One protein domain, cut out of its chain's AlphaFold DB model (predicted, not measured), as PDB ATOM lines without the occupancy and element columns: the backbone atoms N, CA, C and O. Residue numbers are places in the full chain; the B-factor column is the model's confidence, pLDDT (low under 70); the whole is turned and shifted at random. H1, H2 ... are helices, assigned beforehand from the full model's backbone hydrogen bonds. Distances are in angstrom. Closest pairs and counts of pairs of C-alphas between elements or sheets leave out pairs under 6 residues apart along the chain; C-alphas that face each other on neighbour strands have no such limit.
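AT A GLANCE: This is residues 190 to 207 and 215 to 263 of the 283 residues of the protein "GSP_synth domain-containing protein" of Abscondita terminalis (UniProt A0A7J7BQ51). H2 packs across one end of H3, H1 packs on both near its start, and residues 201 to 207 stick out. The printed part has 67 residues with three named helices, H1, H2, H3 along the chain: all helix. It is flat, 41 by 31 by 14 A, and only just loose, close to compact, with a radius of gyration of the C-alphas of 13.4 A.

IN THESE COORDINATES: Find C-alpha 246 at (43.264, -34.570, 24.955), where H3, residues 246 to 261, begins; it runs 22.4 A from first to last C-alpha and ends with C-alpha 261 at (39.615, -12.442, 24.016). H1 is residues 190 to 205, H2 residues 218 to 229.

HOW THE PARTS SIT: H3 touches H2 with residues 258 to 261 alone, at a steep tilt of 60 degrees; their closest C-alphas, Thr 258 and Ile 223, are 5.1 A apart. H1 touches H3 with residues 190 to 193 alone, about perpendicular at 74 degrees; the closest C-alphas, Thr 190 and Asn 251, are 5.9 A apart. Every O i to N i+4 pair is within hydrogen-bond range in H3, 10 of 12 in H1, 7 of 8 in H2.

THE WHOLE: Residues 208 to 214 are cut out; C-alphas 207 and 215 are 18.3 A apart. The link H2 to H3 is long. Five residues, among them 190 and 191, have pLDDT under 70.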
ATOM      1  N   THR A 190      34.018 -31.031  27.438       61.94
ATOM      2  CA  THR A 190      34.122 -31.025  25.973       61.94
ATOM      3  C   THR A 190      32.880 -30.623  25.243       61.94
ATOM      4  O   THR A 190      32.995 -29.957  24.215       61.94
ATOM      5  N   GLY A 191      31.709 -30.894  25.818       68.38
ATOM      6  CA  GLY A 191      30.454 -30.384  25.286       68.38
ATOM      7  C   GLY A 191      30.484 -28.861  25.136       68.38
ATOM      8  O   GLY A 191      29.809 -28.328  24.263       68.38
ATOM      9  N   LEU A 192      31.308 -28.153  25.920       73.12
ATOM     10  CA  LEU A 192      31.472 -26.711  25.798       73.12
ATOM     11  C   LEU A 192      32.163 -26.315  24.488       73.12
ATOM     12  O   LEU A 192      31.621 -25.487  23.757       73.12
ATOM     13  N   LEU A 193      33.331 -26.887  24.175       77.12
ATOM     14  CA  LEU A 193      34.047 -26.621  22.919       77.12
ATOM     15  C   LEU A 193      33.245 -27.133  21.710       77.12
ATOM     16  O   LEU A 193      33.156 -26.459  20.681       77.12
ATOM     17  N   GLU A 194      32.629 -28.307  21.848       83.00
ATOM     18  CA  GLU A 194      31.847 -28.949  20.794       83.00
ATOM     19  C   GLU A 194      30.594 -28.145  20.432       83.00
ATOM     20  O   GLU A 194      30.361 -27.859  19.257       83.00
ATOM     21  N   ALA A 195      29.811 -27.733  21.433       79.94
ATOM     22  CA  ALA A 195      28.558 -27.007  21.239       79.94
ATOM     23  C   ALA A 195      28.741 -25.502  21.024       79.94
ATOM     24  O   ALA A 195      27.740 -24.821  20.818       79.94
ATOM     25  N   SER A 196      29.970 -24.981  21.092       81.81
ATOM     26  CA  SER A 196      30.295 -23.595  20.746       81.81
ATOM     27  C   SER A 196      30.969 -23.538  19.376       81.81
ATOM     28  O   SER A 196      30.294 -23.386  18.362       81.81
ATOM     29  N   VAL A 197      32.284 -23.729  19.327       84.56
ATOM     30  CA  VAL A 197      33.113 -23.446  18.153       84.56
ATOM     31  C   VAL A 197      33.099 -24.593  17.144       84.56
ATOM     32  O   VAL A 197      33.047 -24.345  15.941       84.56
ATOM     33  N   ALA A 198      33.103 -25.855  17.591       82.56
ATOM     34  CA  ALA A 198      33.119 -26.981  16.651       82.56
ATOM     35  C   ALA A 198      31.811 -27.067  15.846       82.56
ATOM     36  O   ALA A 198      31.841 -27.230  14.625       82.56
ATOM     37  N   GLN A 199      30.666 -26.902  16.518       83.25
ATOM     38  CA  GLN A 199      29.359 -26.823  15.870       83.25
ATOM     39  C   GLN A 199      29.272 -25.623  14.920       83.25
ATOM     40  O   GLN A 199      28.794 -25.795  13.797       83.25
ATOM     41  N   TRP A 200      29.750 -24.443  15.334       84.75
ATOM     42  CA  TRP A 200      29.784 -23.258  14.476       84.75
ATOM     43  C   TRP A 200      30.585 -23.513  13.198       84.75
ATOM     44  O   TRP A 200      30.057 -23.358  12.100       84.75
ATOM     45  N   HIS A 201      31.816 -24.017  13.319       85.31
ATOM     46  CA  HIS A 201      32.651 -24.329  12.159       85.31
ATOM     47  C   HIS A 201      32.020 -25.360  11.225       85.31
ATOM     48  O   HIS A 201      32.126 -25.233  10.005       85.31
ATOM     49  N   TRP A 202      31.344 -26.374  11.771       90.62
ATOM     50  CA  TRP A 202      30.600 -27.325  10.951       90.62
ATOM     51  C   TRP A 202      29.456 -26.638  10.190       90.62
ATOM     52  O   TRP A 202      29.319 -26.844   8.983       90.62
ATOM     53  N   ILE A 203      28.677 -25.781  10.864       86.00
ATOM     54  CA  ILE A 203      27.616 -24.983  10.235       86.00
ATOM     55  C   ILE A 203      28.199 -24.075   9.146       86.00
ATOM     56  O   ILE A 203      27.638 -24.000   8.060       86.00
ATOM     57  N   GLU A 204      29.331 -23.411   9.365       84.31
ATOM     58  CA  GLU A 204      29.949 -22.540   8.356       84.31
ATOM     59  C   GLU A 204      30.296 -23.292   7.066       84.31
ATOM     60  O   GLU A 204      30.107 -22.750   5.972       84.31
ATOM     61  N   GLN A 205      30.755 -24.538   7.199       87.06
ATOM     62  CA  GLN A 205      31.295 -25.350   6.109       87.06
ATOM     63  C   GLN A 205      30.250 -26.208   5.393       87.06
ATOM     64  O   GLN A 205      30.463 -26.584   4.241       87.06
ATOM     65  N   VAL A 206      29.137 -26.547   6.048       86.31
ATOM     66  CA  VAL A 206      28.118 -27.404   5.437       86.31
ATOM     67  C   VAL A 206      27.376 -26.660   4.322       86.31
ATOM     68  O   VAL A 206      26.790 -25.590   4.507       86.31
ATOM     69  N   GLU A 207      27.394 -27.248   3.130       84.88
ATOM     70  CA  GLU A 207      26.649 -26.747   1.978       84.88
ATOM     71  C   GLU A 207      25.181 -27.210   2.043       84.88
ATOM     72  O   GLU A 207      24.864 -28.254   2.612       84.88
ATOM     73  N   PHE A 215      21.831 -21.732  17.515       73.88
ATOM     74  CA  PHE A 215      20.798 -21.217  18.426       73.88
ATOM     75  C   PHE A 215      21.362 -20.685  19.755       73.88
ATOM     76  O   PHE A 215      20.678 -19.958  20.472       73.88
ATOM     77  N   ASN A 216      22.578 -21.089  20.120       78.00
ATOM     78  CA  ASN A 216      23.213 -20.692  21.370       78.00
ATOM     79  C   ASN A 216      24.266 -19.597  21.133       78.00
ATOM     80  O   ASN A 216      24.753 -19.439  20.021       78.00
ATOM     81  N   SER A 217      24.623 -18.878  22.195       80.81
ATOM     82  CA  SER A 217      25.652 -17.826  22.185       80.81
ATOM     83  C   SER A 217      26.779 -18.148  23.168       80.81
ATOM     84  O   SER A 217      27.296 -17.268  23.850       80.81
ATOM     85  N   ILE A 218      27.122 -19.437  23.315       81.00
ATOM     86  CA  ILE A 218      28.035 -19.913  24.368       81.00
ATOM     87  C   ILE A 218      29.398 -19.211  24.289       81.00
ATOM     88  O   ILE A 218      29.958 -18.856  25.327       81.00
ATOM     89  N   HIS A 219      29.938 -19.003  23.084       87.12
ATOM     90  CA  HIS A 219      31.249 -18.377  22.900       87.12
ATOM     91  C   HIS A 219      31.239 -16.906  23.344       87.12
ATOM     92  O   HIS A 219      32.055 -16.472  24.162       87.12
ATOM     93  N   GLU A 220      30.258 -16.150  22.861       88.25
ATOM     94  CA  GLU A 220      30.056 -14.733  23.145       88.25
ATOM     95  C   GLU A 220      29.752 -14.508  24.627       88.25
ATOM     96  O   GLU A 220      30.307 -13.599  25.256       88.25
ATOM     97  N   ASP A 221      28.907 -15.359  25.208       86.50
ATOM     98  CA  ASP A 221      28.517 -15.291  26.611       86.50
ATOM     99  C   ASP A 221      29.685 -15.616  27.540       86.50
ATOM    100  O   ASP A 221      29.841 -14.940  28.556       86.50
ATOM    101  N   LEU A 222      30.559 -16.570  27.192       84.75
ATOM    102  CA  LEU A 222      31.789 -16.833  27.948       84.75
ATOM    103  C   LEU A 222      32.714 -15.611  27.948       84.75
ATOM    104  O   LEU A 222      33.134 -15.159  29.018       84.75
ATOM    105  N   ILE A 223      32.980 -15.020  26.778       88.38
ATOM    106  CA  ILE A 223      33.809 -13.811  26.652       88.38
ATOM    107  C   ILE A 223      33.214 -12.657  27.471       88.38
ATOM    108  O   ILE A 223      33.931 -11.933  28.168       88.38
ATOM    109  N   ASN A 224      31.897 -12.462  27.408       87.50
ATOM    110  CA  ASN A 224      31.227 -11.421  28.180       87.50
ATOM    111  C   ASN A 224      31.265 -11.717  29.679       87.50
ATOM    112  O   ASN A 224      31.521 -10.812  30.476       87.50
ATOM    113  N   ARG A 225      31.097 -12.980  30.073       87.88
ATOM    114  CA  ARG A 225      31.134 -13.400  31.469       87.88
ATOM    115  C   ARG A 225      32.498 -13.141  32.097       87.88
ATOM    116  O   ARG A 225      32.538 -12.577  33.192       87.88
ATOM    117  N   TRP A 226      33.593 -13.444  31.406       86.38
ATOM    118  CA  TRP A 226      34.953 -13.141  31.867       86.38
ATOM    119  C   TRP A 226      35.131 -11.666  32.256       86.38
ATOM    120  O   TRP A 226      35.655 -11.377  33.332       86.38
ATOM    121  N   LYS A 227      34.592 -10.739  31.450       86.75
ATOM    122  CA  LYS A 227      34.625  -9.285  31.716       86.75
ATOM    123  C   LYS A 227      33.836  -8.875  32.964       86.75
ATOM    124  O   LYS A 227      34.101  -7.815  33.523       86.75
ATOM    125  N   THR A 228      32.841  -9.669  33.372       85.88
ATOM    126  CA  THR A 228      32.027  -9.392  34.571       85.88
ATOM    127  C   THR A 228      32.638  -9.960  35.845       85.88
ATOM    128  O   THR A 228      32.478  -9.367  36.909       85.88
ATOM    129  N   ILE A 229      33.326 -11.104  35.750       84.44
ATOM    130  CA  ILE A 229      33.909 -11.773  36.916       84.44
ATOM    131  C   ILE A 229      35.242 -11.115  37.294       84.44
ATOM    132  O   ILE A 229      35.538 -10.974  38.479       84.44
ATOM    133  N   PHE A 230      36.031 -10.685  36.305       82.12
ATOM    134  CA  PHE A 230      37.369 -10.148  36.528       82.12
ATOM    135  C   PHE A 230      37.536  -8.755  35.907       82.12
ATOM    136  O   PHE A 230      37.169  -8.546  34.749       82.12
ATOM    137  N   PRO A 231      38.137  -7.792  36.633       79.88
ATOM    138  CA  PRO A 231      38.556  -6.525  36.046       79.88
ATOM    139  C   PRO A 231      39.507  -6.729  34.857       79.88
ATOM    140  O   PRO A 231      40.308  -7.669  34.844       79.88
ATOM    141  N   ARG A 232      39.482  -5.818  33.878       76.00
ATOM    142  CA  ARG A 232      40.442  -5.839  32.758       76.00
ATOM    143  C   ARG A 232      41.884  -5.804  33.265       76.00
ATOM    144  O   ARG A 232      42.196  -5.045  34.179       76.00
ATOM    145  N   GLY A 233      42.753  -6.603  32.649       75.19
ATOM    146  CA  GLY A 233      44.147  -6.727  33.080       75.19
ATOM    147  C   GLY A 233      44.368  -7.665  34.272       75.19
ATOM    148  O   GLY A 233      45.496  -7.774  34.743       75.19
ATOM    149  N   SER A 234      43.326  -8.343  34.769       77.62
ATOM    150  CA  SER A 234      43.493  -9.390  35.783       77.62
ATOM    151  C   SER A 234      44.389 -10.511  35.263       77.62
ATOM    152  O   SER A 234      44.323 -10.861  34.085       77.62
ATOM    153  N   HIS A 235      45.194 -11.083  36.156       81.81
ATOM    154  CA  HIS A 235      46.018 -12.248  35.866       81.81
ATOM    155  C   HIS A 235      45.303 -13.513  36.335       81.81
ATOM    156  O   HIS A 235      45.002 -13.642  37.522       81.81
ATOM    157  N   ILE A 236      45.044 -14.440  35.413       79.94
ATOM    158  CA  ILE A 236      44.388 -15.718  35.713       79.94
ATOM    159  C   ILE A 236      45.290 -16.866  35.282       79.94
ATOM    160  O   ILE A 236      45.813 -16.877  34.169       79.94
ATOM    161  N   HIS A 237      45.454 -17.836  36.180       80.56
ATOM    162  CA  HIS A 237      46.148 -19.085  35.907       80.56
ATOM    163  C   HIS A 237      45.128 -20.192  35.670       80.56
ATOM    164  O   HIS A 237      44.208 -20.381  36.465       80.56
ATOM    165  N   PHE A 238      45.331 -20.935  34.591       80.25
ATOM    166  CA  PHE A 238      44.570 -22.129  34.259       80.25
ATOM    167  C   PHE A 238      45.412 -23.350  34.639       80.25
ATOM    168  O   PHE A 238      46.639 -23.309  34.542       80.25
ATOM    169  N   ALA A 239      44.780 -24.414  35.124       78.25
ATOM    170  CA  ALA A 239      45.467 -25.623  35.566       78.25
ATOM    171  C   ALA A 239      44.663 -26.861  35.164       78.25
ATOM    172  O   ALA A 239      43.439 -26.861  35.262       78.25
ATOM    173  N   ALA A 240      45.367 -27.911  34.749       74.94
ATOM    174  CA  ALA A 240      44.819 -29.232  34.464       74.94
ATOM    175  C   ALA A 240      45.777 -30.312  34.990       74.94
ATOM    176  O   ALA A 240      46.966 -30.046  35.201       74.94
ATOM    177  N   CYS A 241      45.262 -31.523  35.212       77.06
ATOM    178  CA  CYS A 241      46.089 -32.680  35.552       77.06
ATOM    179  C   CYS A 241      46.982 -33.058  34.364       77.06
ATOM    180  O   CYS A 241      46.555 -32.990  33.213       77.06
ATOM    181  N   GLN A 242      48.217 -33.485  34.629       71.88
ATOM    182  CA  GLN A 242      49.157 -33.843  33.563       71.88
ATOM    183  C   GLN A 242      48.679 -35.072  32.776       71.88
ATOM    184  O   GLN A 242      48.903 -35.173  31.574       71.88
ATOM    185  N   GLU A 243      47.980 -35.974  33.457       73.75
ATOM    186  CA  GLU A 243      47.377 -37.186  32.913       73.75
ATOM    187  C   GLU A 243      46.008 -36.939  32.260       73.75
ATOM    188  O   GLU A 243      45.377 -37.892  31.805       73.75
ATOM    189  N   ALA A 244      45.529 -35.689  32.233       67.81
ATOM    190  CA  ALA A 244      44.247 -35.359  31.624       67.81
ATOM    191  C   ALA A 244      44.246 -35.710  30.127       67.81
ATOM    192  O   ALA A 244      45.265 -35.594  29.433       67.81
ATOM    193  N   GLY A 245      43.096 -36.165  29.629       69.94
ATOM    194  CA  GLY A 245      42.944 -36.559  28.232       69.94
ATOM    195  C   GLY A 245      43.060 -35.364  27.284       69.94
ATOM    196  O   GLY A 245      42.971 -34.207  27.688       69.94
ATOM    197  N   ARG A 246      43.219 -35.633  25.981       75.12
ATOM    198  CA  ARG A 246      43.264 -34.570  24.955       75.12
ATOM    199  C   ARG A 246      42.009 -33.685  24.967       75.12
ATOM    200  O   ARG A 246      42.111 -32.497  24.689       75.12
ATOM    201  N   GLU A 247      40.861 -34.278  25.290       68.94
ATOM    202  CA  GLU A 247      39.588 -33.588  25.536       68.94
ATOM    203  C   GLU A 247      39.723 -32.458  26.561       68.94
ATOM    204  O   GLU A 247      39.416 -31.305  26.268       68.94
ATOM    205  N   ASP A 248      40.224 -32.784  27.753       70.38
ATOM    206  CA  ASP A 248      40.316 -31.853  28.877       70.38
ATOM    207  C   ASP A 248      41.298 -30.719  28.592       70.38
ATOM    208  O   ASP A 248      41.024 -29.557  28.899       70.38
ATOM    209  N   TRP A 249      42.422 -31.045  27.947       74.00
ATOM    210  CA  TRP A 249      43.380 -30.048  27.477       74.00
ATOM    211  C   TRP A 249      42.756 -29.100  26.453       74.00
ATOM    212  O   TRP A 249      42.920 -27.888  26.582       74.00
ATOM    213  N   GLY A 250      41.977 -29.621  25.500       76.00
ATOM    214  CA  GLY A 250      41.260 -28.799  24.522       76.00
ATOM    215  C   GLY A 250      40.267 -27.832  25.171       76.00
ATOM    216  O   GLY A 250      40.165 -26.678  24.760       76.00
ATOM    217  N   ASN A 251      39.587 -28.250  26.239       76.75
ATOM    218  CA  ASN A 251      38.687 -27.364  26.983       76.75
ATOM    219  C   ASN A 251      39.424 -26.293  27.771       76.75
ATOM    220  O   ASN A 251      38.974 -25.148  27.817       76.75
ATOM    221  N   LEU A 252      40.545 -26.656  28.395       81.31
ATOM    222  CA  LEU A 252      41.386 -25.696  29.098       81.31
ATOM    223  C   LEU A 252      41.880 -24.620  28.126       81.31
ATOM    224  O   LEU A 252      41.778 -23.433  28.426       81.31
ATOM    225  N   GLU A 253      42.368 -25.033  26.955       83.50
ATOM    226  CA  GLU A 253      42.802 -24.143  25.875       83.50
ATOM    227  C   GLU A 253      41.669 -23.243  25.386       83.50
ATOM    228  O   GLU A 253      41.858 -22.034  25.255       83.50
ATOM    229  N   TYR A 254      40.470 -23.792  25.214       84.62
ATOM    230  CA  TYR A 254      39.300 -23.018  24.819       84.62
ATOM    231  C   TYR A 254      38.881 -21.970  25.867       84.62
ATOM    232  O   TYR A 254      38.606 -20.811  25.543       84.62
ATOM    233  N   LEU A 255      38.874 -22.334  27.151       86.00
ATOM    234  CA  LEU A 255      38.585 -21.390  28.233       86.00
ATOM    235  C   LEU A 255      39.665 -20.305  28.352       86.00
ATOM    236  O   LEU A 255      39.334 -19.147  28.610       86.00
ATOM    237  N   MET A 256      40.935 -20.657  28.126       86.81
ATOM    238  CA  MET A 256      42.035 -19.692  28.048       86.81
ATOM    239  C   MET A 256      41.835 -18.704  26.899       86.81
ATOM    240  O   MET A 256      41.988 -17.501  27.105       86.81
ATOM    241  N   ASP A 257      41.453 -19.191  25.719       85.06
ATOM    242  CA  ASP A 257      41.205 -18.354  24.545       85.06
ATOM    243  C   ASP A 257      40.058 -17.358  24.789       85.06
ATOM    244  O   ASP A 257      40.237 -16.149  24.627       85.06
ATOM    245  N   THR A 258      38.914 -17.815  25.308       89.31
ATOM    246  CA  THR A 258      37.785 -16.914  25.628       89.31
ATOM    247  C   THR A 258      38.133 -15.873  26.701       89.31
ATOM    248  O   THR A 258      37.672 -14.729  26.631       89.31
ATOM    249  N   ALA A 259      38.976 -16.217  27.682       86.00
ATOM    250  CA  ALA A 259      39.471 -15.271  28.683       86.00
ATOM    251  C   ALA A 259      40.433 -14.241  28.068       86.00
ATOM    252  O   ALA A 259      40.326 -13.041  28.340       86.00
ATOM    253  N   PHE A 260      41.339 -14.687  27.198       86.31
ATOM    254  CA  PHE A 260      42.256 -13.812  26.477       86.31
ATOM    255  C   PHE A 260      41.494 -12.816  25.590       86.31
ATOM    256  O   PHE A 260      41.721 -11.607  25.682       86.31
ATOM    257  N   GLN A 261      40.506 -13.288  24.821       85.94
ATOM    258  CA  GLN A 261      39.615 -12.442  24.016       85.94
ATOM    259  C   GLN A 261      38.811 -11.435  24.864       85.94
ATOM    260  O   GLN A 261      38.460 -10.345  24.401       85.94
ATOM    261  N   ALA A 262      38.555 -11.743  26.139       86.12
ATOM    262  CA  ALA A 262      37.933 -10.822  27.088       86.12
ATOM    263  C   ALA A 262      38.874  -9.704  27.598       86.12
ATOM    264  O   ALA A 262      38.416  -8.779  28.278       86.12
ATOM    265  N   GLY A 263      40.165  -9.738  27.246       85.31
ATOM    266  CA  GLY A 263      41.185  -8.787  27.700       85.31
ATOM    267  C   GLY A 263      41.770  -9.128  29.075       85.31
ATOM    268  O   GLY A 263      42.247  -8.234  29.786       85.31
TER     269      GLY A 263